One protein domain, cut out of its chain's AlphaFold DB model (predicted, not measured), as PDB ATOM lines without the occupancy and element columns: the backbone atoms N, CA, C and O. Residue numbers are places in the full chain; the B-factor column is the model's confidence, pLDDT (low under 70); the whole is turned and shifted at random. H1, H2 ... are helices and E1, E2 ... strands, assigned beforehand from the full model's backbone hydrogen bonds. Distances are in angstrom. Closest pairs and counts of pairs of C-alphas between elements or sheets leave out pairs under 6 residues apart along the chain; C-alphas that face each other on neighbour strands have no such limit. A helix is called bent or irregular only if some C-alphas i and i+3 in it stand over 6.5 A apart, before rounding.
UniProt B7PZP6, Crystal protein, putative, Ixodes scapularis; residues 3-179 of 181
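This is residues 3 to 179 of the 181 residues of the protein "Crystal protein, putative" of Ixodes scapularis (UniProt B7PZP6). A long, twisted ribbon of two antiparallel strands, E5 and E9, makes most of a rod; E1 with E4, E8 and E10 add to it on one side of E9, and the hairpin of E6 and E7 extends it at one end. The small sheet of E2 and E3 covers part of one face, crossed and only partly face to face with the large sheet, and short H1 lies across E9. The printed part has 177 residues, with one named helix and ten named strands in the order E1 E2 H1 E3 E4 E5 E6 E7 E8 E9 E10, mostly strand, antiparallel throughout its neighbour pairs. It is extended, with a radius of gyration of the C-alphas of 28.1 A and spans of 102 by 28 by 24 A.

E1, residues 3 to 15, has E4, residues 53 to 64, on one side, with N 5 and O 61 2.8 A apart, and E9, residues 132 to 157, on the other, with N 12 and O 142 2.8 A apart. E2, residues 26 to 30, and E3, residues 42 to 46, are antiparallel, with N 29 and O 43 2.8 A apart. They form a sandwich, two sheets face to face, with the branched sheet of E1, E4, E5 (residues 73 to 97), E8 (residues 126 to 128), E9 and E10 (residues 167 to 173); the strands of the one stand at 47 degrees to those of the other. H1, residues 33 to 38, is on the branched sheet at a height of 8.0 A, only just over E9 with 3 of its C-alphas, and across the strands at 88 degrees to E9 on the local plane. H1 is only just irregular, with C-alphas 34 and 37 6.9 A apart; 0 of its 2 O i to N i+4 pairs and 1 of its 3 O i to N i+3 pairs are within hydrogen-bond range. E5 is antiparallel to E9 at 175 degrees, with N 88 and O 141 2.8 A apart. E5 runs on into E6, residues 99 to 108, at 55 degrees; E6 bends by 110 degrees at residue 105 and forms a hairpin with E7, residues 111 to 117, with N 102 and O 114 2.8 A apart. E8, E9 and E10 are a meander, each the antiparallel neighbour of the one before, with N 134 and O 127 2.7 A apart and N 153 and O 169 2.9 A apart.

E1 begins at C-alpha 3, (-20.335, 53.781, -50.017), and measures 39.5 A; E4 measures 35.5 A. E5 measures 75.4 A and E9 77.5 A; C-alpha 97 is at (13.227, 16.940, -21.911). E10 ends at C-alpha 173, (-25.157, 43.612, -46.557).

The C-alphas of Met 72 and Asp 110, the two farthest apart, are 102.3 A apart. The printed part has no cut, and no link between named elements is long. The mean pLDDT of the printed part is 80.5; it is under 70 at residues 22 to 23, 30 to 42, 52, 144 to 148 and 174 to 179.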
ATOM      1  N   ARG A   3     -21.014  53.143 -51.147       82.50
ATOM      2  CA  ARG A   3     -20.335  53.781 -50.017       82.50
ATOM      3  C   ARG A   3     -19.210  52.894 -49.520       82.50
ATOM      4  O   ARG A   3     -19.377  51.684 -49.394       82.50
ATOM      5  N   THR A   4     -18.095  53.534 -49.210       82.19
ATOM      6  CA  THR A   4     -16.891  52.888 -48.696       82.19
ATOM      7  C   THR A   4     -16.548  53.499 -47.346       82.19
ATOM      8  O   THR A   4     -16.737  54.700 -47.133       82.19
ATOM      9  N   ARG A   5     -16.109  52.669 -46.402       80.38
ATOM     10  CA  ARG A   5     -15.657  53.098 -45.080       80.38
ATOM     11  C   ARG A   5     -14.531  52.193 -44.615       80.38
ATOM     12  O   ARG A   5     -14.706  50.983 -44.525       80.38
ATOM     13  N   THR A   6     -13.409  52.797 -44.265       80.38
ATOM     14  CA  THR A   6     -12.302  52.093 -43.622       80.38
ATOM     15  C   THR A   6     -12.560  52.035 -42.123       80.38
ATOM     16  O   THR A   6     -12.878  53.056 -41.507       80.38
ATOM     17  N   ARG A   7     -12.453  50.844 -41.532       73.69
ATOM     18  CA  ARG A   7     -12.419  50.653 -40.082       73.69
ATOM     19  C   ARG A   7     -11.071  50.100 -39.677       73.69
ATOM     20  O   ARG A   7     -10.526  49.222 -40.334       73.69
ATOM     21  N   THR A   8     -10.573  50.615 -38.569       74.19
ATOM     22  CA  THR A   8      -9.325  50.179 -37.967       74.19
ATOM     23  C   THR A   8      -9.666  49.328 -36.756       74.19
ATOM     24  O   THR A   8     -10.249  49.833 -35.798       74.19
ATOM     25  N   HIS A   9      -9.326  48.045 -36.816       74.00
ATOM     26  CA  HIS A   9      -9.549  47.079 -35.745       74.00
ATOM     27  C   HIS A   9      -8.258  46.817 -34.990       74.00
ATOM     28  O   HIS A   9      -7.176  46.765 -35.580       74.00
ATOM     29  N   GLN A  10      -8.383  46.622 -33.682       73.75
ATOM     30  CA  GLN A  10      -7.274  46.263 -32.814       73.75
ATOM     31  C   GLN A  10      -7.421  44.807 -32.379       73.75
ATOM     32  O   GLN A  10      -8.469  44.387 -31.893       73.75
ATOM     33  N   TYR A  11      -6.346  44.052 -32.550       75.38
ATOM     34  CA  TYR A  11      -6.204  42.679 -32.092       75.38
ATOM     35  C   TYR A  11      -5.128  42.646 -31.021       75.38
ATOM     36  O   TYR A  11      -4.119  43.340 -31.143       75.38
ATOM     37  N   SER A  12      -5.319  41.836 -29.987       78.56
ATOM     38  CA  SER A  12      -4.312  41.649 -28.949       78.56
ATOM     39  C   SER A  12      -4.209  40.196 -28.527       78.56
ATOM     40  O   SER A  12      -5.173  39.439 -28.622       78.56
ATOM     41  N   TRP A  13      -3.022  39.792 -28.097       83.00
ATOM     42  CA  TRP A  13      -2.797  38.463 -27.546       83.00
ATOM     43  C   TRP A  13      -1.738  38.506 -26.465       83.00
ATOM     44  O   TRP A  13      -0.747  39.225 -26.577       83.00
ATOM     45  N   GLN A  14      -1.950  37.714 -25.421       80.69
ATOM     46  CA  GLN A  14      -1.041  37.641 -24.285       80.69
ATOM     47  C   GLN A  14      -0.971  36.231 -23.719       80.69
ATOM     48  O   GLN A  14      -1.964  35.494 -23.732       80.69
ATOM     49  N   THR A  15       0.196  35.891 -23.183       83.62
ATOM     50  CA  THR A  15       0.403  34.700 -22.358       83.62
ATOM     51  C   THR A  15       0.056  35.042 -20.915       83.62
ATOM     52  O   THR A  15       0.514  36.047 -20.384       83.62
ATOM     53  N   GLN A  16      -0.753  34.209 -20.262       84.62
ATOM     54  CA  GLN A  16      -1.188  34.454 -18.881       84.62
ATOM     55  C   GLN A  16      -0.088  34.191 -17.850       84.62
ATOM     56  O   GLN A  16      -0.075  34.806 -16.787       84.62
ATOM     57  N   LYS A  17       0.809  33.247 -18.139       82.00
ATOM     58  CA  LYS A  17       1.909  32.855 -17.256       82.00
ATOM     59  C   LYS A  17       3.191  32.707 -18.056       82.00
ATOM     60  O   LYS A  17       3.262  31.852 -18.943       82.00
ATOM     61  N   ALA A  18       4.182  33.529 -17.725       75.69
ATOM     62  CA  ALA A  18       5.489  33.455 -18.349       75.69
ATOM     63  C   ALA A  18       6.275  32.228 -17.867       75.69
ATOM     64  O   ALA A  18       6.214  31.849 -16.697       75.69
ATOM     65  N   VAL A  19       7.048  31.649 -18.780       75.56
ATOM     66  CA  VAL A  19       8.069  30.636 -18.521       75.56
ATOM     67  C   VAL A  19       9.386  31.127 -19.101       75.56
ATOM     68  O   VAL A  19       9.488  31.457 -20.284       75.56
ATOM     69  N   SER A  20      10.409  31.161 -18.253       75.19
ATOM     70  CA  SER A  20      11.774  31.505 -18.637       75.19
ATOM     71  C   SER A  20      12.682  30.310 -18.397       75.19
ATOM     72  O   SER A  20      12.664  29.719 -17.320       75.19
ATOM     73  N   VAL A  21      13.482  29.972 -19.405       71.00
ATOM     74  CA  VAL A  21      14.476  28.886 -19.349       71.00
ATOM     75  C   VAL A  21      15.883  29.462 -19.568       71.00
ATOM     76  O   VAL A  21      16.743  28.845 -20.185       71.00
ATOM     77  N   GLY A  22      16.103  30.714 -19.144       67.75
ATOM     78  CA  GLY A  22      17.341  31.467 -19.398       67.75
ATOM     79  C   GLY A  22      17.452  32.062 -20.811       67.75
ATOM     80  O   GLY A  22      18.323  32.892 -21.057       67.75
ATOM     81  N   HIS A  23      16.537  31.700 -21.715       66.19
ATOM     82  CA  HIS A  23      16.415  32.226 -23.076       66.19
ATOM     83  C   HIS A  23      14.966  32.631 -23.379       66.19
ATOM     84  O   HIS A  23      14.035  32.172 -22.710       66.19
ATOM     85  N   SER A  24      14.773  33.480 -24.394       73.94
ATOM     86  CA  SER A  24      13.444  33.840 -24.888       73.94
ATOM     87  C   SER A  24      12.827  32.688 -25.682       73.94
ATOM     88  O   SER A  24      13.420  32.167 -26.627       73.94
ATOM     89  N   LEU A  25      11.609  32.303 -25.308       78.62
ATOM     90  CA  LEU A  25      10.833  31.260 -25.969       78.62
ATOM     91  C   LEU A  25       9.604  31.878 -26.642       78.62
ATOM     92  O   LEU A  25       8.829  32.592 -26.006       78.62
ATOM     93  N   SER A  26       9.414  31.581 -27.927       81.38
ATOM     94  CA  SER A  26       8.223  31.958 -28.695       81.38
ATOM     95  C   SER A  26       7.622  30.733 -29.369       81.38
ATOM     96  O   SER A  26       8.355  29.858 -29.823       81.38
ATOM     97  N   ILE A  27       6.296  30.692 -29.463       77.75
ATOM     98  CA  ILE A  27       5.561  29.633 -30.161       77.75
ATOM     99  C   ILE A  27       4.591  30.224 -31.171       77.75
ATOM    100  O   ILE A  27       4.151  31.366 -31.041       77.75
ATOM    101  N   GLU A  28       4.224  29.425 -32.162       79.44
ATOM    102  CA  GLU A  28       3.165  29.752 -33.103       79.44
ATOM    103  C   GLU A  28       1.861  29.073 -32.669       79.44
ATOM    104  O   GLU A  28       1.790  27.855 -32.525       79.44
ATOM    105  N   VAL A  29       0.825  29.874 -32.429       73.44
ATOM    106  CA  VAL A  29      -0.481  29.415 -31.952       73.44
ATOM    107  C   VAL A  29      -1.503  29.562 -33.071       73.44
ATOM    108  O   VAL A  29      -1.676  30.652 -33.622       73.44
ATOM    109  N   GLY A  30      -2.187  28.466 -33.404       68.44
ATOM    110  CA  GLY A  30      -3.289  28.465 -34.361       68.44
ATOM    111  C   GLY A  30      -4.513  29.195 -33.808       68.44
ATOM    112  O   GLY A  30      -4.933  28.953 -32.678       68.44
ATOM    113  N   LEU A  31      -5.101  30.078 -34.610       65.75
ATOM    114  CA  LEU A  31      -6.330  30.791 -34.284       65.75
ATOM    115  C   LEU A  31      -7.524  30.182 -35.031       65.75
ATOM    116  O   LEU A  31      -7.380  29.744 -36.179       65.75
ATOM    117  N   PRO A  32      -8.732  30.185 -34.437       60.47
ATOM    118  CA  PRO A  32      -9.945  29.800 -35.145       60.47
ATOM    119  C   PRO A  32     -10.119  30.618 -36.427       60.47
ATOM    120  O   PRO A  32      -9.786  31.801 -36.470       60.47
ATOM    121  N   LYS A  33     -10.722  30.017 -37.462       55.91
ATOM    122  CA  LYS A  33     -10.963  30.682 -38.760       55.91
ATOM    123  C   LYS A  33     -11.718  32.013 -38.636       55.91
ATOM    124  O   LYS A  33     -11.502  32.896 -39.457       55.91
ATOM    125  N   VAL A  34     -12.540  32.176 -37.596       53.16
ATOM    126  CA  VAL A  34     -13.262  33.426 -37.289       53.16
ATOM    127  C   VAL A  34     -12.306  34.570 -36.916       53.16
ATOM    128  O   VAL A  34     -12.597  35.714 -37.216       53.16
ATOM    129  N   ALA A  35     -11.128  34.276 -36.360       51.50
ATOM    130  CA  ALA A  35     -10.086  35.246 -36.010       51.50
ATOM    131  C   ALA A  35      -8.977  35.395 -37.075       51.50
ATOM    132  O   ALA A  35      -8.106  36.260 -36.952       51.50
ATOM    133  N   ALA A  36      -9.013  34.604 -38.157       48.97
ATOM    134  CA  ALA A  36      -8.033  34.646 -39.256       48.97
ATOM    135  C   ALA A  36      -8.104  35.932 -40.113       48.97
ATOM    136  O   ALA A  36      -7.343  36.102 -41.068       48.97
ATOM    137  N   ILE A  37      -8.987  36.863 -39.749       51.28
ATOM    138  CA  ILE A  37      -9.238  38.145 -40.412       51.28
ATOM    139  C   ILE A  37      -7.983  39.043 -40.388       51.28
ATOM    140  O   ILE A  37      -7.745  39.814 -41.313       51.28
ATOM    141  N   ALA A  38      -7.079  38.842 -39.420       52.91
ATOM    142  CA  ALA A  38      -5.780  39.520 -39.357       52.91
ATOM    143  C   ALA A  38      -4.698  38.946 -40.310       52.91
ATOM    144  O   ALA A  38      -3.501  39.186 -40.095       52.91
ATOM    145  N   GLY A  39      -5.092  38.171 -41.329       48.88
ATOM    146  CA  GLY A  39      -4.237  37.745 -42.446       48.88
ATOM    147  C   GLY A  39      -3.360  36.512 -42.205       48.88
ATOM    148  O   GLY A  39      -2.592  36.148 -43.088       48.88
ATOM    149  N   SER A  40      -3.463  35.848 -41.052       55.19
ATOM    150  CA  SER A  40      -2.767  34.581 -40.799       55.19
ATOM    151  C   SER A  40      -3.589  33.701 -39.861       55.19
ATOM    152  O   SER A  40      -4.135  34.194 -38.872       55.19
ATOM    153  N   ALA A  41      -3.674  32.405 -40.174       61.06
ATOM    154  CA  ALA A  41      -4.333  31.390 -39.343       61.06
ATOM    155  C   ALA A  41      -3.571  31.103 -38.036       61.06
ATOM    156  O   ALA A  41      -4.036  30.336 -37.201       61.06
ATOM    157  N   SER A  42      -2.409  31.725 -37.861       67.94
ATOM    158  CA  SER A  42      -1.496  31.534 -36.748       67.94
ATOM    159  C   SER A  42      -0.894  32.861 -36.276       67.94
ATOM    160  O   SER A  42      -0.790  33.829 -37.044       67.94
ATOM    161  N   LYS A  43      -0.519  32.937 -34.997       72.81
ATOM    162  CA  LYS A  43       0.178  34.084 -34.395       72.81
ATOM    163  C   LYS A  43       1.346  33.617 -33.544       72.81
ATOM    164  O   LYS A  43       1.220  32.656 -32.791       72.81
ATOM    165  N   THR A  44       2.457  34.337 -33.631       79.38
ATOM    166  CA  THR A  44       3.598  34.137 -32.739       79.38
ATOM    167  C   THR A  44       3.319  34.786 -31.391       79.38
ATOM    168  O   THR A  44       2.989  35.971 -31.314       79.38
ATOM    169  N   VAL A  45       3.472  34.012 -30.323       79.81
ATOM    170  CA  VAL A  45       3.287  34.463 -28.948       79.81
ATOM    171  C   VAL A  45       4.561  34.191 -28.158       79.81
ATOM    172  O   VAL A  45       5.124  33.099 -28.234       79.81
ATOM    173  N   SER A  46       5.012  35.197 -27.406       81.19
ATOM    174  CA  SER A  46       6.105  35.033 -26.449       81.19
ATOM    175  C   SER A  46       5.600  34.283 -25.227       81.19
ATOM    176  O   SER A  46       4.550  34.608 -24.675       81.19
ATOM    177  N   LEU A  47       6.355  33.283 -24.797       80.69
ATOM    178  CA  LEU A  47       6.098  32.550 -23.565       80.69
ATOM    179  C   LEU A  47       6.954  33.047 -22.413       80.69
ATOM    180  O   LEU A  47       6.619  32.788 -21.267       80.69
ATOM    181  N   SER A  48       8.033  33.768 -22.703       79.88
ATOM    182  CA  SER A  48       8.918  34.342 -21.686       79.88
ATOM    183  C   SER A  48       8.459  35.706 -21.186       79.88
ATOM    184  O   SER A  48       9.074  36.257 -20.281       79.88
ATOM    185  N   ASP A  49       7.380  36.235 -21.758       74.25
ATOM    186  CA  ASP A  49       6.815  37.529 -21.414       74.25
ATOM    187  C   ASP A  49       5.283  37.438 -21.376       74.25
ATOM    188  O   ASP A  49       4.663  36.800 -22.230       74.25
ATOM    189  N   THR A  50       4.675  38.066 -20.371       78.19
ATOM    190  CA  THR A  50       3.217  38.230 -20.274       78.19
ATOM    191  C   THR A  50       2.736  39.521 -20.929       78.19
ATOM    192  O   THR A  50       1.531  39.743 -21.022       78.19
ATOM    193  N   THR A  51       3.652  40.386 -21.371       74.00
ATOM    194  CA  THR A  51       3.328  41.626 -22.071       74.00
ATOM    195  C   THR A  51       2.561  41.291 -23.342       74.00
ATOM    196  O   THR A  51       3.061  40.628 -24.255       74.00
ATOM    197  N   GLY A  52       1.303  41.727 -23.378       69.69
ATOM    198  CA  GLY A  52       0.439  41.518 -24.525       69.69
ATOM    199  C   GLY A  52       0.988  42.211 -25.766       69.69
ATOM    200  O   GLY A  52       1.466  43.342 -25.714       69.69
ATOM    201  N   GLN A  53       0.891  41.534 -26.903       74.88
ATOM    202  CA  GLN A  53       1.154  42.133 -28.201       74.88
ATOM    203  C   GLN A  53      -0.142  42.699 -28.764       74.88
ATOM    204  O   GLN A  53      -1.217  42.128 -28.574       74.88
ATOM    205  N   VAL A  54      -0.031  43.814 -29.484       76.81
ATOM    206  CA  VAL A  54      -1.155  44.481 -30.137       76.81
ATOM    207  C   VAL A  54      -0.856  44.615 -31.622       76.81
ATOM    208  O   VAL A  54       0.237  45.021 -32.016       76.81
ATOM    209  N   LYS A  55      -1.841  44.300 -32.461       73.19
ATOM    210  CA  LYS A  55      -1.784  44.527 -33.901       73.19
ATOM    211  C   LYS A  55      -3.028  45.249 -34.370       73.19
ATOM    212  O   LYS A  55      -4.149  44.809 -34.133       73.19
ATOM    213  N   THR A  56      -2.800  46.313 -35.116       74.00
ATOM    214  CA  THR A  56      -3.854  47.095 -35.742       74.00
ATOM    215  C   THR A  56      -3.997  46.679 -37.201       74.00
ATOM    216  O   THR A  56      -3.003  46.576 -37.920       74.00
ATOM    217  N   VAL A  57      -5.225  46.413 -37.643       70.50
ATOM    218  CA  VAL A  57      -5.534  46.057 -39.032       70.50
ATOM    219  C   VAL A  57      -6.645  46.964 -39.531       70.50
ATOM    220  O   VAL A  57      -7.694  47.077 -38.902       70.50
ATOM    221  N   SER A  58      -6.413  47.600 -40.674       72.69
ATOM    222  CA  SER A  58      -7.428  48.398 -41.352       72.69
ATOM    223  C   SER A  58      -8.168  47.538 -42.368       72.69
ATOM    224  O   SER A  58      -7.559  46.952 -43.260       72.69
ATOM    225  N   GLU A  59      -9.485  47.487 -42.243       70.75
ATOM    226  CA  GLU A  59     -10.391  46.804 -43.155       70.75
ATOM    227  C   GLU A  59     -11.247  47.821 -43.899       70.75
ATOM    228  O   GLU A  59     -11.857  48.714 -43.305       70.75
ATOM    229  N   GLU A  60     -11.316  47.669 -45.216       75.06
ATOM    230  CA  GLU A  60     -12.225  48.451 -46.036       75.06
ATOM    231  C   GLU A  60     -13.570  47.733 -46.162       75.06
ATOM    232  O   GLU A  60     -13.669  46.607 -46.653       75.06
ATOM    233  N   TYR A  61     -14.628  48.419 -45.745       73.75
ATOM    234  CA  TYR A  61     -16.000  47.995 -45.944       73.75
ATOM    235  C   TYR A  61     -16.537  48.751 -47.157       73.75
ATOM    236  O   TYR A  61     -16.532  49.982 -47.176       73.75
ATOM    237  N   THR A  62     -17.029  48.027 -48.160       77.62
ATOM    238  CA  THR A  62     -17.674  48.625 -49.335       77.62
ATOM    239  C   THR A  62     -19.054  48.014 -49.526       77.62
ATOM    240  O   THR A  62     -19.191  46.808 -49.745       77.62
ATOM    241  N   VAL A  63     -20.080  48.863 -49.471       81.56
ATOM    242  CA  VAL A  63     -21.470  48.497 -49.743       81.56
ATOM    243  C   VAL A  63     -21.920  49.107 -51.061       81.56
ATOM    244  O   VAL A  63     -21.727  50.295 -51.329       81.56
ATOM    245  N   GLU A  64     -22.553  48.276 -51.877       84.06
ATOM    246  CA  GLU A  64     -23.229  48.691 -53.094       84.06
ATOM    247  C   GLU A  64     -24.643  48.118 -53.069       84.06
ATOM    248  O   GLU A  64     -24.829  46.906 -52.981       84.06
ATOM    249  N   ALA A  65     -25.636  49.005 -53.082       83.50
ATOM    250  CA  ALA A  65     -27.042  48.634 -53.023       83.50
ATOM    251  C   ALA A  65     -27.865  49.467 -54.005       83.50
ATOM    252  O   ALA A  65     -27.682  50.687 -54.143       83.50
ATOM    253  N   LYS A  66     -28.801  48.794 -54.676       85.50
ATOM    254  CA  LYS A  66     -29.846  49.436 -55.472       85.50
ATOM    255  C   LYS A  66     -31.021  49.735 -54.544       85.50
ATOM    256  O   LYS A  66     -31.592  48.827 -53.955       85.50
ATOM    257  N   VAL A  67     -31.334  51.018 -54.393       85.62
ATOM    258  CA  VAL A  67     -32.471  51.511 -53.612       85.62
ATOM    259  C   VAL A  67     -33.369  52.253 -54.587       85.62
ATOM    260  O   VAL A  67     -32.935  53.242 -55.176       85.62
ATOM    261  N   THR A  68     -34.583  51.751 -54.788       87.38
ATOM    262  CA  THR A  68     -35.583  52.405 -55.633       87.38
ATOM    263  C   THR A  68     -36.341  53.412 -54.785       87.38
ATOM    264  O   THR A  68     -36.954  53.037 -53.789       87.38
ATOM    265  N   VAL A  69     -36.286  54.685 -55.173       87.38
ATOM    266  CA  VAL A  69     -37.046  55.759 -54.524       87.38
ATOM    267  C   VAL A  69     -38.228  56.101 -55.431       87.38
ATOM    268  O   VAL A  69     -37.996  56.486 -56.580       87.38
ATOM    269  N   PRO A  70     -39.479  55.928 -54.972       89.00
ATOM    270  CA  PRO A  70     -40.649  56.314 -55.749       89.00
ATOM    271  C   PRO A  70     -40.677  57.825 -56.049       89.00
ATOM    272  O   PRO A  70     -40.061  58.612 -55.323       89.00
ATOM    273  N   PRO A  71     -41.413  58.265 -57.085       88.50
ATOM    274  CA  PRO A  71     -41.634  59.686 -57.348       88.50
ATOM    275  C   PRO A  71     -42.215  60.412 -56.125       88.50
ATOM    276  O   PRO A  71     -43.008  59.835 -55.385       88.50
ATOM    277  N   MET A  72     -41.838  61.681 -55.926       89.38
ATOM    278  CA  MET A  72     -42.264  62.514 -54.784       89.38
ATOM    279  C   MET A  72     -41.926  61.940 -53.396       89.38
ATOM    280  O   MET A  72     -42.485  62.374 -52.387       89.38
ATOM    281  N   LYS A  73     -40.971  61.006 -53.322       89.50
ATOM    282  CA  LYS A  73     -40.406  60.510 -52.068       89.50
ATOM    283  C   LYS A  73     -38.936  60.897 -51.943       89.50
ATOM    284  O   LYS A  73     -38.219  61.078 -52.923       89.50
ATOM    285  N   SER A  74     -38.474  60.979 -50.706       89.06
ATOM    286  CA  SER A  74     -37.064  61.074 -50.336       89.06
ATOM    287  C   SER A  74     -36.686  59.861 -49.488       89.06
ATOM    288  O   SER A  74     -37.537  59.284 -48.815       89.06
ATOM    289  N   ALA A  75     -35.422  59.435 -49.529       89.81
ATOM    290  CA  ALA A  75     -34.960  58.264 -48.787       89.81
ATOM    291  C   ALA A  75     -33.743  58.596 -47.916       89.81
ATOM    292  O   ALA A  75     -32.725  59.081 -48.409       89.81
ATOM    293  N   LYS A  76     -33.829  58.272 -46.625       90.12
ATOM    294  CA  LYS A  76     -32.700  58.262 -45.694       90.12
ATOM    295  C   LYS A  76     -32.132  56.847 -45.631       90.12
ATOM    296  O   LYS A  76     -32.847  55.904 -45.298       90.12
ATOM    297  N   ILE A  77     -30.845  56.707 -45.945       90.19
ATOM    298  CA  ILE A  77     -30.132  55.424 -45.932       90.19
ATOM    299  C   ILE A  77     -29.066  55.467 -44.838       90.19
ATOM    300  O   ILE A  77     -28.087  56.210 -44.936       90.19
ATOM    301  N   GLU A  78     -29.244  54.653 -43.804       90.19
ATOM    302  CA  GLU A  78     -28.300  54.516 -42.697       90.19
ATOM    303  C   GLU A  78     -27.548  53.199 -42.828       90.19
ATOM    304  O   GLU A  78     -28.147  52.128 -42.876       90.19
ATOM    305  N   TRP A  79     -26.221  53.277 -42.883       88.25
ATOM    306  CA  TRP A  79     -25.375  52.095 -42.922       88.25
ATOM    307  C   TRP A  79     -24.870  51.762 -41.523       88.25
ATOM    308  O   TRP A  79     -24.092  52.520 -40.940       88.25
ATOM    309  N   VAL A  80     -25.324  50.625 -41.003       85.50
ATOM    310  CA  VAL A  80     -24.974  50.115 -39.680       85.50
ATOM    311  C   VAL A  80     -23.991  48.960 -39.846       85.50
ATOM    312  O   VAL A  80     -24.227  48.039 -40.627       85.50
ATOM    313  N   ILE A  81     -22.876  49.034 -39.121       79.31
ATOM    314  CA  ILE A  81     -21.870  47.973 -39.013       79.31
ATOM    315  C   ILE A  81     -21.759  47.649 -37.527       79.31
ATOM    316  O   ILE A  81     -21.464  48.553 -36.739       79.31
ATOM    317  N   THR A  82     -22.023  46.397 -37.171       79.62
ATOM    318  CA  THR A  82     -21.947  45.900 -35.797       79.62
ATOM    319  C   THR A  82     -20.649  45.128 -35.625       79.62
ATOM    320  O   THR A  82     -20.461  44.078 -36.247       79.62
ATOM    321  N   ASP A  83     -19.775  45.644 -34.768       76.06
ATOM    322  CA  ASP A  83     -18.543  44.966 -34.387       76.06
ATOM    323  C   ASP A  83     -18.785  44.140 -33.124       76.06
ATOM    324  O   ASP A  83     -19.460  44.592 -32.197       76.06
ATOM    325  N   VAL A  84     -18.218  42.938 -33.085       72.81
ATOM    326  CA  VAL A  84     -18.178  42.097 -31.889       72.81
ATOM    327  C   VAL A  84     -16.736  41.915 -31.455       72.81
ATOM    328  O   VAL A  84     -15.842  41.671 -32.267       72.81
ATOM    329  N   ILE A  85     -16.533  42.054 -30.147       77.69
ATOM    330  CA  ILE A  85     -15.294  41.688 -29.474       77.69
ATOM    331  C   ILE A  85     -15.391  40.202 -29.157       77.69
ATOM    332  O   ILE A  85     -16.333  39.768 -28.494       77.69
ATOM    333  N   GLN A  86     -14.424  39.430 -29.636       76.88
ATOM    334  CA  GLN A  86     -14.316  38.013 -29.339       76.88
ATOM    335  C   GLN A  86     -13.035  37.748 -28.558       76.88
ATOM    336  O   GLN A  86     -11.942  38.112 -28.997       76.88
ATOM    337  N   GLU A  87     -13.180  37.065 -27.427       83.38
ATOM    338  CA  GLU A  87     -12.070  36.509 -26.664       83.38
ATOM    339  C   GLU A  87     -11.982  35.010 -26.936       83.38
ATOM    340  O   GLU A  87     -12.948  34.265 -26.769       83.38
ATOM    341  N   ILE A  88     -10.819  34.571 -27.398       80.75
ATOM    342  CA  ILE A  88     -10.548  33.188 -27.759       80.75
ATOM    343  C   ILE A  88      -9.422  32.700 -26.849       80.75
ATOM    344  O   ILE A  88      -8.282  33.158 -26.996       80.75
ATOM    345  N   PRO A  89      -9.704  31.781 -25.909       85.62
ATOM    346  CA  PRO A  89      -8.654  31.162 -25.125       85.62
ATOM    347  C   PRO A  89      -7.810  30.265 -26.032       85.62
ATOM    348  O   PRO A  89      -8.336  29.534 -26.872       85.62
ATOM    349  N   TRP A  90      -6.498  30.303 -25.840       83.38
ATOM    350  CA  TRP A  90      -5.570  29.403 -26.509       83.38
ATOM    351  C   TRP A  90      -4.708  28.670 -25.490       83.38
ATOM    352  O   TRP A  90      -4.455  29.153 -24.383       83.38
ATOM    353  N   THR A  91      -4.252  27.485 -25.882       86.44
ATOM    354  CA  THR A  91      -3.363  26.647 -25.080       86.44
ATOM    355  C   THR A  91      -2.264  26.068 -25.952       86.44
ATOM    356  O   THR A  91      -2.523  25.711 -27.101       86.44
ATOM    357  N   ALA A  92      -1.070  25.912 -25.395       83.88
ATOM    358  CA  ALA A  92       0.033  25.223 -26.047       83.88
ATOM    359  C   ALA A  92       0.753  24.315 -25.053       83.88
ATOM    360  O   ALA A  92       1.070  24.731 -23.938       83.88
ATOM    361  N   GLN A  93       0.990  23.071 -25.457       89.12
ATOM    362  CA  GLN A  93       1.732  22.100 -24.659       89.12
ATOM    363  C   GLN A  93       3.205  22.148 -25.042       89.12
ATOM    364  O   GLN A  93       3.542  22.150 -26.225       89.12
ATOM    365  N   ILE A  94       4.067  22.199 -24.032       85.56
ATOM    366  CA  ILE A  94       5.511  22.312 -24.193       85.56
ATOM    367  C   ILE A  94       6.142  21.187 -23.400       85.56
ATOM    368  O   ILE A  94       6.080  21.182 -22.170       85.56
ATOM    369  N   ASP A  95       6.738  20.249 -24.122       90.50
ATOM    370  CA  ASP A  95       7.494  19.158 -23.529       90.50
ATOM    371  C   ASP A  95       8.944  19.605 -23.342       90.50
ATOM    372  O   ASP A  95       9.617  20.021 -24.286       90.50
ATOM    373  N   VAL A  96       9.403  19.550 -22.096       88.06
ATOM    374  CA  VAL A  96      10.774  19.854 -21.696       88.06
ATOM    375  C   VAL A  96      11.438  18.541 -21.320       88.06
ATOM    376  O   VAL A  96      11.032  17.867 -20.372       88.06
ATOM    377  N   GLU A  97      12.469  18.178 -22.071       92.62
ATOM    378  CA  GLU A  97      13.227  16.940 -21.911       92.62
ATOM    379  C   GLU A  97      14.714  17.263 -21.708       92.62
ATOM    380  O   GLU A  97      15.202  18.295 -22.169       92.62
ATOM    381  N   GLY A  98      15.445  16.372 -21.036       91.62
ATOM    382  CA  GLY A  98      16.899  16.473 -20.885       91.62
ATOM    383  C   GLY A  98      17.373  16.685 -19.449       91.62
ATOM    384  O   GLY A  98      16.793  16.161 -18.497       91.62
ATOM    385  N   TRP A  99      18.481  17.413 -19.319       92.19
ATOM    386  CA  TRP A  99      19.202  17.623 -18.067       92.19
ATOM    387  C   TRP A  99      19.563  19.096 -17.914       92.19
ATOM    388  O   TRP A  99      19.842  19.770 -18.904       92.19
ATOM    389  N   PHE A 100      19.593  19.582 -16.678       88.81
ATOM    390  CA  PHE A 100      20.076  20.918 -16.355       88.81
ATOM    391  C   PHE A 100      21.248  20.835 -15.384       88.81
ATOM    392  O   PHE A 100      21.328  19.935 -14.548       88.81
ATOM    393  N   ALA A 101      22.174  21.775 -15.529       91.88
ATOM    394  CA  ALA A 101      23.364  21.854 -14.705       91.88
ATOM    395  C   ALA A 101      23.155  22.837 -13.548       91.88
ATOM    396  O   ALA A 101      22.639  23.937 -13.747       91.88
ATOM    397  N   VAL A 102      23.594  22.458 -12.352       90.94
ATOM    398  CA  VAL A 102      23.589  23.302 -11.157       90.94
ATOM    399  C   VAL A 102      25.016  23.425 -10.647       90.94
ATOM    400  O   VAL A 102      25.700  22.422 -10.453       90.94
ATOM    401  N   TRP A 103      25.457  24.662 -10.426       93.50
ATOM    402  CA  TRP A 103      26.732  24.956  -9.783       93.50
ATOM    403  C   TRP A 103      26.491  25.371  -8.332       93.50
ATOM    404  O   TRP A 103      25.997  26.470  -8.066       93.50
ATOM    405  N   PHE A 104      26.846  24.508  -7.384       93.88
ATOM    406  CA  PHE A 104      26.734  24.816  -5.961       93.88
ATOM    407  C   PHE A 104      27.913  25.665  -5.484       93.88
ATOM    408  O   PHE A 104      29.059  25.491  -5.908       93.88
ATOM    409  N   ARG A 105      27.629  26.606  -4.575       94.19
ATOM    410  CA  ARG A 105      28.665  27.448  -3.956       94.19
ATOM    411  C   ARG A 105      29.624  26.616  -3.108       94.19
ATOM    412  O   ARG A 105      30.832  26.780  -3.224       94.19
ATOM    413  N   GLU A 106      29.081  25.716  -2.299       95.69
ATOM    414  CA  GLU A 106      29.843  24.748  -1.511       95.69
ATOM    415  C   GLU A 106      29.908  23.411  -2.249       95.69
ATOM    416  O   GLU A 106      29.010  23.081  -3.027       95.69
ATOM    417  N   ARG A 107      30.985  22.652  -2.029       92.94
ATOM    418  CA  ARG A 107      31.137  21.337  -2.654       92.94
ATOM    419  C   ARG A 107      30.173  20.348  -2.016       92.94
ATOM    420  O   ARG A 107      30.155  20.194  -0.798       92.94
ATOM    421  N   VAL A 108      29.448  19.633  -2.862       91.44
ATOM    422  CA  VAL A 108      28.695  18.436  -2.490       91.44
ATOM    423  C   VAL A 108      29.488  17.264  -3.054       91.44
ATOM    424  O   VAL A 108      29.822  17.287  -4.233       91.44
ATOM    425  N   GLU A 109      29.882  16.311  -2.207       90.56
ATOM    426  CA  GLU A 109      30.726  15.162  -2.592       90.56
ATOM    427  C   GLU A 109      31.968  15.559  -3.423       90.56
ATOM    428  O   GLU A 109      32.257  14.985  -4.468       90.56
ATOM    429  N   ASP A 110      32.687  16.593  -2.970       93.62
ATOM    430  CA  ASP A 110      33.881  17.175  -3.614       93.62
ATOM    431  C   ASP A 110      33.668  17.793  -5.019       93.62
ATOM    432  O   ASP A 110      34.622  18.210  -5.674       93.62
ATOM    433  N   HIS A 111      32.419  17.964  -5.467       92.38
ATOM    434  CA  HIS A 111      32.085  18.559  -6.764       92.38
ATOM    435  C   HIS A 111      31.197  19.804  -6.619       92.38
ATOM    436  O   HIS A 111      30.289  19.864  -5.787       92.38
ATOM    437  N   HIS A 112      31.439  20.811  -7.464       94.44
ATOM    438  CA  HIS A 112      30.567  21.989  -7.577       94.44
ATOM    439  C   HIS A 112      29.458  21.805  -8.620       94.44
ATOM    440  O   HIS A 112      28.346  22.290  -8.421       94.44
ATOM    441  N   LEU A 113      29.762  21.134  -9.733       95.69
ATOM    442  CA  LEU A 113      28.874  20.997 -10.884       95.69
ATOM    443  C   LEU A 113      28.120  19.670 -10.833       95.69
ATOM    444  O   LEU A 113      28.738  18.611 -10.811       95.69
ATOM    445  N   TRP A 114      26.795  19.748 -10.894       94.69
ATOM    446  CA  TRP A 114      25.900  18.596 -10.895       94.69
ATOM    447  C   TRP A 114      24.897  18.691 -12.035       94.69
ATOM    448  O   TRP A 114      24.455  19.786 -12.380       94.69
ATOM    449  N   PHE A 115      24.519  17.547 -12.602       93.88
ATOM    450  CA  PHE A 115      23.514  17.454 -13.656       93.88
ATOM    451  C   PHE A 115      22.290  16.720 -13.123       93.88
ATOM    452  O   PHE A 115      22.398  15.573 -12.698       93.88
ATOM    453  N   TYR A 116      21.132  17.367 -13.194       92.44
ATOM    454  CA  TYR A 116      19.859  16.803 -12.760       92.44
ATOM    455  C   TYR A 116      18.934  16.618 -13.948       92.44
ATOM    456  O   TYR A 116      18.926  17.427 -14.881       92.44
ATOM    457  N   ASN A 117      18.153  15.543 -13.927       94.00
ATOM    458  CA  ASN A 117      17.171  15.329 -14.972       94.00
ATOM    459  C   ASN A 117      16.029  16.336 -14.794       94.00
ATOM    460  O   ASN A 117      15.601  16.594 -13.671       94.00
ATOM    461  N   VAL A 118      15.475  16.870 -15.884       92.19
ATOM    462  CA  VAL A 118      14.335  17.806 -15.796       92.19
ATOM    463  C   VAL A 118      13.113  17.203 -15.091       92.19
ATOM    464  O   VAL A 118      12.313  17.943 -14.530       92.19
ATOM    465  N   LYS A 119      12.994  15.869 -15.036       92.88
ATOM    466  CA  LYS A 119      11.979  15.163 -14.233       92.88
ATOM    467  C   LYS A 119      12.085  15.409 -12.733       92.88
ATOM    468  O   LYS A 119      11.111  15.199 -12.017       92.88
ATOM    469  N   GLU A 120      13.244  15.821 -12.240       90.94
ATOM    470  CA  GLU A 120      13.428  16.122 -10.820       90.94
ATOM    471  C   GLU A 120      12.816  17.471 -10.424       90.94
ATOM    472  O   GLU A 120      12.636  17.737  -9.235       90.94
ATOM    473  N   LEU A 121      12.426  18.301 -11.403       89.44
ATOM    474  CA  LEU A 121      11.697  19.537 -11.152       89.44
ATOM    475  C   LEU A 121      10.315  19.225 -10.566       89.44
ATOM    476  O   LEU A 121       9.494  18.528 -11.166       89.44
ATOM    477  N   LYS A 122      10.055  19.774  -9.378       89.00
ATOM    478  CA  LYS A 122       8.770  19.671  -8.682       89.00
ATOM    479  C   LYS A 122       8.103  21.036  -8.670       89.00
ATOM    480  O   LYS A 122       8.465  21.892  -7.870       89.00
ATOM    481  N   ASP A 123       7.121  21.213  -9.544       87.69
ATOM    482  CA  ASP A 123       6.303  22.421  -9.616       87.69
ATOM    483  C   ASP A 123       4.850  22.032  -9.950       87.69
ATOM    484  O   ASP A 123       4.644  21.172 -10.809       87.69
ATOM    485  N   PRO A 124       3.831  22.621  -9.298       90.00
ATOM    486  CA  PRO A 124       2.421  22.312  -9.567       90.00
ATOM    487  C   PRO A 124       1.951  22.676 -10.986       90.00
ATOM    488  O   PRO A 124       0.870  22.256 -11.394       90.00
ATOM    489  N   LEU A 125       2.715  23.476 -11.733       88.19
ATOM    490  CA  LEU A 125       2.449  23.827 -13.129       88.19
ATOM    491  C   LEU A 125       3.051  22.827 -14.125       88.19
ATOM    492  O   LEU A 125       2.805  22.966 -15.326       88.19
ATOM    493  N   LEU A 126       3.839  21.859 -13.649       91.25
ATOM    494  CA  LEU A 126       4.510  20.858 -14.467       91.25
ATOM    495  C   LEU A 126       3.852  19.486 -14.310       91.25
ATOM    496  O   LEU A 126       3.663  18.976 -13.206       91.25
ATOM    497  N   GLU A 127       3.558  18.857 -15.440       93.88
ATOM    498  CA  GLU A 127       3.076  17.480 -15.507       93.88
ATOM    499  C   GLU A 127       4.244  16.547 -15.842       93.88
ATOM    500  O   GLU A 127       5.001  16.800 -16.776       93.88
ATOM    501  N   GLN A 128       4.408  15.452 -15.103       93.75
ATOM    502  CA  GLN A 128       5.445  14.461 -15.410       93.75
ATOM    503  C   GLN A 128       5.103  13.711 -16.701       93.75
ATOM    504  O   GLN A 128       3.980  13.238 -16.878       93.75
ATOM    505  N   THR A 129       6.085  13.553 -17.587       94.00
ATOM    506  CA  THR A 129       5.950  12.769 -18.821       94.00
ATOM    507  C   THR A 129       6.928  11.597 -18.836       94.00
ATOM    508  O   THR A 129       7.825  11.469 -17.997       94.00
ATOM    509  N   GLN A 130       6.795  10.711 -19.829       90.56
ATOM    510  CA  GLN A 130       7.720   9.586 -19.982       90.56
ATOM    511  C   GLN A 130       9.172  10.045 -20.185       90.56
ATOM    512  O   GLN A 130      10.090   9.330 -19.784       90.56
ATOM    513  N   LYS A 131       9.402  11.220 -20.779       90.19
ATOM    514  CA  LYS A 131      10.738  11.701 -21.164       90.19
ATOM    515  C   LYS A 131      11.211  12.933 -20.388       90.19
ATOM    516  O   LYS A 131      12.406  13.206 -20.379       90.19
ATOM    517  N   GLY A 132      10.320  13.613 -19.673       93.62
ATOM    518  CA  GLY A 132      10.637  14.856 -18.983       93.62
ATOM    519  C   GLY A 132       9.441  15.407 -18.220       93.62
ATOM    520  O   GLY A 132       8.736  14.664 -17.538       93.62
ATOM    521  N   VAL A 133       9.201  16.704 -18.377       93.06
ATOM    522  CA  VAL A 133       8.048  17.413 -17.815       93.06
ATOM    523  C   VAL A 133       7.319  18.185 -18.909       93.06
ATOM    524  O   VAL A 133       7.913  18.562 -19.916       93.06
ATOM    525  N   ARG A 134       6.028  18.429 -18.720       92.75
ATOM    526  CA  ARG A 134       5.180  19.194 -19.628       92.75
ATOM    527  C   ARG A 134       4.660  20.431 -18.931       92.75
ATOM    528  O   ARG A 134       4.093  20.349 -17.846       92.75
ATOM    529  N   TYR A 135       4.788  21.563 -19.605       89.12
ATOM    530  CA  TYR A 135       4.122  22.800 -19.232       89.12
ATOM    531  C   TYR A 135       2.993  23.096 -20.221       89.12
ATOM    532  O   TYR A 135       3.186  23.038 -21.436       89.12
ATOM    533  N   THR A 136       1.812  23.446 -19.709       90.19
ATOM    534  CA  THR A 136       0.698  23.914 -20.544       90.19
ATOM    535  C   THR A 136       0.608  25.433 -20.470       90.19
ATOM    536  O   THR A 136       0.030  25.992 -19.536       90.19
ATOM    537  N   ALA A 137       1.146  26.101 -21.489       86.44
ATOM    538  CA  ALA A 137       0.975  27.532 -21.679       86.44
ATOM    539  C   ALA A 137      -0.478  27.854 -22.034       86.44
ATOM    540  O   ALA A 137      -1.144  27.101 -22.751       86.44
ATOM    541  N   ARG A 138      -0.965  28.991 -21.538       88.56
ATOM    542  CA  ARG A 138      -2.321  29.480 -21.786       88.56
ATOM    543  C   ARG A 138      -2.306  30.974 -22.034       88.56
ATOM    544  O   ARG A 138      -1.474  31.697 -21.478       88.56
ATOM    545  N   GLY A 139      -3.274  31.433 -22.804       86.56
ATOM    546  CA  GLY A 139      -3.484  32.849 -23.012       86.56
ATOM    547  C   GLY A 139      -4.822  33.160 -23.646       86.56
ATOM    548  O   GLY A 139      -5.651  32.278 -23.871       86.56
ATOM    549  N   ILE A 140      -5.026  34.446 -23.908       85.25
ATOM    550  CA  ILE A 140      -6.245  34.961 -24.526       85.25
ATOM    551  C   ILE A 140      -5.842  35.738 -25.771       85.25
ATOM    552  O   ILE A 140      -4.910  36.545 -25.740       85.25
ATOM    553  N   PHE A 141      -6.538  35.460 -26.867       81.06
ATOM    554  CA  PHE A 141      -6.561  36.296 -28.052       81.06
ATOM    555  C   PHE A 141      -7.851  37.114 -28.034       81.06
ATOM    556  O   PHE A 141      -8.936  36.540 -27.992       81.06
ATOM    557  N   THR A 142      -7.740  38.434 -28.105       80.38
ATOM    558  CA  THR A 142      -8.885  39.342 -28.199       80.38
ATOM    559  C   THR A 142      -8.871  39.999 -29.570       80.38
ATOM    560  O   THR A 142      -7.913  40.689 -29.927       80.38
ATOM    561  N   GLY A 143      -9.928  39.781 -30.347       74.69
ATOM    562  CA  GLY A 143     -10.102  40.379 -31.667       74.69
ATOM    563  C   GLY A 143     -11.421  41.128 -31.780       74.69
ATOM    564  O   GLY A 143     -12.421  40.723 -31.193       74.69
ATOM    565  N   VAL A 144     -11.423  42.207 -32.559       67.88
ATOM    566  CA  VAL A 144     -12.644  42.917 -32.957       67.88
ATOM    567  C   VAL A 144     -12.947  42.558 -34.401       67.88
ATOM    568  O   VAL A 144     -12.070  42.687 -35.253       67.88
ATOM    569  N   HIS A 145     -14.172  42.119 -34.687       67.62
ATOM    570  CA  HIS A 145     -14.596  41.900 -36.065       67.62
ATOM    571  C   HIS A 145     -16.030  42.344 -36.343       67.62
ATOM    572  O   HIS A 145     -16.930  42.156 -35.524       67.62
ATOM    573  N   GLY A 146     -16.247  42.904 -37.537       61.59
ATOM    574  CA  GLY A 146     -17.573  43.251 -38.036       61.59
ATOM    575  C   GLY A 146     -18.353  41.992 -38.410       61.59
ATOM    576  O   GLY A 146     -18.071  41.377 -39.441       61.59
ATOM    577  N   ILE A 147     -19.320  41.594 -37.581       63.41
ATOM    578  CA  ILE A 147     -20.140  40.393 -37.819       63.41
ATOM    579  C   ILE A 147     -21.334  40.661 -38.726       63.41
ATOM    580  O   ILE A 147     -21.687  39.807 -39.537       63.41
ATOM    581  N   ASP A 148     -21.936  41.842 -38.605       68.38
ATOM    582  CA  ASP A 148     -23.206  42.167 -39.240       68.38
ATOM    583  C   ASP A 148     -23.151  43.561 -39.858       68.38
ATOM    584  O   ASP A 148     -22.672  44.528 -39.255       68.38
ATOM    585  N   SER A 149     -23.649  43.661 -41.086       77.56
ATOM    586  CA  SER A 149     -23.765  44.917 -41.799       77.56
ATOM    587  C   SER A 149     -25.125  45.011 -42.469       77.56
ATOM    588  O   SER A 149     -25.575  44.097 -43.157       77.56
ATOM    589  N   ARG A 150     -25.791  46.150 -42.290       85.56
ATOM    590  CA  ARG A 150     -27.124  46.378 -42.848       85.56
ATOM    591  C   ARG A 150     -27.329  47.820 -43.260       85.56
ATOM    592  O   ARG A 150     -26.784  48.743 -42.651       85.56
ATOM    593  N   LEU A 151     -28.145  48.007 -44.291       88.94
ATOM    594  CA  LEU A 151     -28.675  49.312 -44.658       88.94
ATOM    595  C   LEU A 151     -30.101  49.419 -44.138       88.94
ATOM    596  O   LEU A 151     -30.958  48.637 -44.539       88.94
ATOM    597  N   ASN A 152     -30.357  50.404 -43.292       90.44
ATOM    598  CA  ASN A 152     -31.710  50.793 -42.930       90.44
ATOM    599  C   ASN A 152     -32.161  51.877 -43.902       90.44
ATOM    600  O   ASN A 152     -31.537  52.938 -43.982       90.44
ATOM    601  N   VAL A 153     -33.226  51.602 -44.647       90.50
ATOM    602  CA  VAL A 153     -33.819  52.548 -45.590       90.50
ATOM    603  C   VAL A 153     -35.129  53.046 -45.003       90.50
ATOM    604  O   VAL A 153     -35.973  52.254 -44.589       90.50
ATOM    605  N   ARG A 154     -35.286  54.368 -44.951       92.00
ATOM    606  CA  ARG A 154     -36.523  55.037 -44.539       92.00
ATOM    607  C   ARG A 154     -36.948  55.994 -45.635       92.00
ATOM    608  O   ARG A 154     -36.143  56.839 -46.026       92.00
ATOM    609  N   GLN A 155     -38.173  55.865 -46.125       90.00
ATOM    610  CA  GLN A 155     -38.724  56.752 -47.148       90.00
ATOM    611  C   GLN A 155     -39.701  57.757 -46.536       90.00
ATOM    612  O   GLN A 155     -40.404  57.432 -45.582       90.00
ATOM    613  N   TYR A 156     -39.744  58.960 -47.096       90.56
ATOM    614  CA  TYR A 156     -40.553  60.089 -46.636       90.56
ATOM    615  C   TYR A 156     -41.193  60.785 -47.834       90.56
ATOM    616  O   TYR A 156     -40.614  60.783 -48.920       90.56
ATOM    617  N   ASP A 157     -42.344  61.423 -47.644       89.56
ATOM    618  CA  ASP A 157     -42.898  62.346 -48.640       89.56
ATOM    619  C   ASP A 157     -42.016  63.589 -48.802       89.56
ATOM    620  O   ASP A 157     -41.370  64.036 -47.853       89.56
ATOM    621  N   ILE A 158     -41.967  64.157 -50.013       78.50
ATOM    622  CA  ILE A 158     -41.009  65.214 -50.399       78.50
ATOM    623  C   ILE A 158     -41.201  66.578 -49.694       78.50
ATOM    624  O   ILE A 158     -40.477  67.524 -49.981       78.50
ATOM    625  N   GLY A 159     -42.111  66.677 -48.723       78.12
ATOM    626  CA  GLY A 159     -42.298  67.841 -47.846       78.12
ATOM    627  C   GLY A 159     -42.245  67.531 -46.345       78.12
ATOM    628  O   GLY A 159     -42.324  68.456 -45.547       78.12
ATOM    629  N   ASP A 160     -42.093  66.259 -45.959       83.44
ATOM    630  CA  ASP A 160     -42.083  65.795 -44.559       83.44
ATOM    631  C   ASP A 160     -40.788  65.026 -44.242       83.44
ATOM    632  O   ASP A 160     -40.758  64.006 -43.546       83.44
ATOM    633  N   TYR A 161     -39.670  65.477 -44.821       75.62
ATOM    634  CA  TYR A 161     -38.374  64.863 -44.559       75.62
ATOM    635  C   TYR A 161     -37.998  65.038 -43.084       75.62
ATOM    636  O   TYR A 161     -37.827  66.154 -42.599       75.62
ATOM    637  N   GLY A 162     -37.845  63.918 -42.375       72.50
ATOM    638  CA  GLY A 162     -37.610  63.903 -40.928       72.50
ATOM    639  C   GLY A 162     -38.866  63.669 -40.083       72.50
ATOM    640  O   GLY A 162     -38.720  63.431 -38.885       72.50
ATOM    641  N   GLY A 163     -40.056  63.659 -40.697       80.50
ATOM    642  CA  GLY A 163     -41.321  63.275 -40.072       80.50
ATOM    643  C   GLY A 163     -41.490  61.761 -39.930       80.50
ATOM    644  O   GLY A 163     -40.526  61.018 -39.707       80.50
ATOM    645  N   ARG A 164     -42.725  61.259 -40.034       86.12
ATOM    646  CA  ARG A 164     -42.978  59.815 -39.913       86.12
ATOM    647  C   ARG A 164     -42.638  59.126 -41.243       86.12
ATOM    648  O   ARG A 164     -43.188  59.508 -42.270       86.12
ATOM    649  N   PRO A 165     -41.770  58.098 -41.257       87.44
ATOM    650  CA  PRO A 165     -41.462  57.385 -42.490       87.44
ATOM    651  C   PRO A 165     -42.711  56.719 -43.071       87.44
ATOM    652  O   PRO A 165     -43.489  56.114 -42.331       87.44
ATOM    653  N   THR A 166     -42.866  56.783 -44.391       89.25
ATOM    654  CA  THR A 166     -43.948  56.099 -45.111       89.25
ATOM    655  C   THR A 166     -43.608  54.649 -45.425       89.25
ATOM    656  O   THR A 166     -44.510  53.837 -45.584       89.25
ATOM    657  N   ASP A 167     -42.317  54.326 -45.512       88.38
ATOM    658  CA  ASP A 167     -41.829  52.960 -45.689       88.38
ATOM    659  C   ASP A 167     -40.491  52.769 -44.962       88.38
ATOM    660  O   ASP A 167     -39.669  53.693 -44.893       88.38
ATOM    661  N   VAL A 168     -40.292  51.577 -44.395       90.31
ATOM    662  CA  VAL A 168     -39.094  51.199 -43.640       90.31
ATOM    663  C   VAL A 168     -38.741  49.754 -43.948       90.31
ATOM    664  O   VAL A 168     -39.497  48.837 -43.636       90.31
ATOM    665  N   TYR A 169     -37.543  49.541 -44.481       90.19
ATOM    666  CA  TYR A 169     -37.025  48.202 -44.732       90.19
ATOM    667  C   TYR A 169     -35.510  48.148 -44.564       90.19
ATOM    668  O   TYR A 169     -34.807  49.166 -44.561       90.19
ATOM    669  N   THR A 170     -35.000  46.929 -44.416       89.00
ATOM    670  CA  THR A 170     -33.577  46.666 -44.220       89.00
ATOM    671  C   THR A 170     -33.036  45.851 -45.382       89.00
ATOM    672  O   THR A 170     -33.626  44.848 -45.775       89.00
ATOM    673  N   ILE A 171     -31.890  46.268 -45.915       85.62
ATOM    674  CA  ILE A 171     -31.136  45.490 -46.898       85.62
ATOM    675  C   ILE A 171     -29.963  44.838 -46.156       85.62
ATOM    676  O   ILE A 171     -29.102  45.574 -45.652       85.62
ATOM    677  N   PRO A 172     -29.907  43.495 -46.055       80.00
ATOM    678  CA  PRO A 172     -28.747  42.817 -45.496       80.00
ATOM    679  C   PRO A 172     -27.545  43.045 -46.413       80.00
ATOM    680  O   PRO A 172     -27.642  42.912 -47.635       80.00
ATOM    681  N   VAL A 173     -26.408  43.410 -45.829       76.31
ATOM    682  CA  VAL A 173     -25.157  43.612 -46.557       76.31
ATOM    683  C   VAL A 173     -24.221  42.472 -46.175       76.31
ATOM    684  O   VAL A 173     -23.956  42.291 -44.989       76.31
ATOM    685  N   PRO A 174     -23.693  41.703 -47.144       64.50
ATOM    686  CA  PRO A 174     -22.741  40.648 -46.837       64.50
ATOM    687  C   PRO A 174     -21.550  41.215 -46.065       64.50
ATOM    688  O   PRO A 174     -20.908  42.165 -46.528       64.50
ATOM    689  N   SER A 175     -21.245  40.621 -44.913       57.16
ATOM    690  CA  SER A 175     -20.038  40.934 -44.152       57.16
ATOM    691  C   SER A 175     -18.818  40.729 -45.069       57.16
ATOM    692  O   SER A 175     -18.788  39.744 -45.820       57.16
ATOM    693  N   PRO A 176     -17.796  41.608 -45.043       52.97
ATOM    694  CA  PRO A 176     -16.643  41.518 -45.952       52.97
ATOM    695  C   PRO A 176     -15.944  40.151 -45.930       52.97
ATOM    696  O   PRO A 176     -15.349  39.733 -46.921       52.97
ATOM    697  N   GLN A 177     -16.080  39.431 -44.813       50.00
ATOM    698  CA  GLN A 177     -15.496  38.118 -44.547       50.00
ATOM    699  C   GLN A 177     -15.949  37.016 -45.521       50.00
ATOM    700  O   GLN A 177     -15.204  36.067 -45.741       50.00
ATOM    701  N   PHE A 178     -17.119  37.150 -46.161       40.19
ATOM    702  CA  PHE A 178     -17.638  36.153 -47.111       40.19
ATOM    703  C   PHE A 178     -17.364  36.476 -48.587       40.19
ATOM    704  O   PHE A 178     -17.751  35.702 -49.461       40.19
ATOM    705  N   ARG A 179     -16.687  37.591 -48.899       40.16
ATOM    706  CA  ARG A 179     -16.415  37.995 -50.293       40.16
ATOM    707  C   ARG A 179     -15.146  37.400 -50.911       40.16
ATOM    708  O   ARG A 179     -14.849  37.713 -52.058       40.16
TER     709      ARG A 179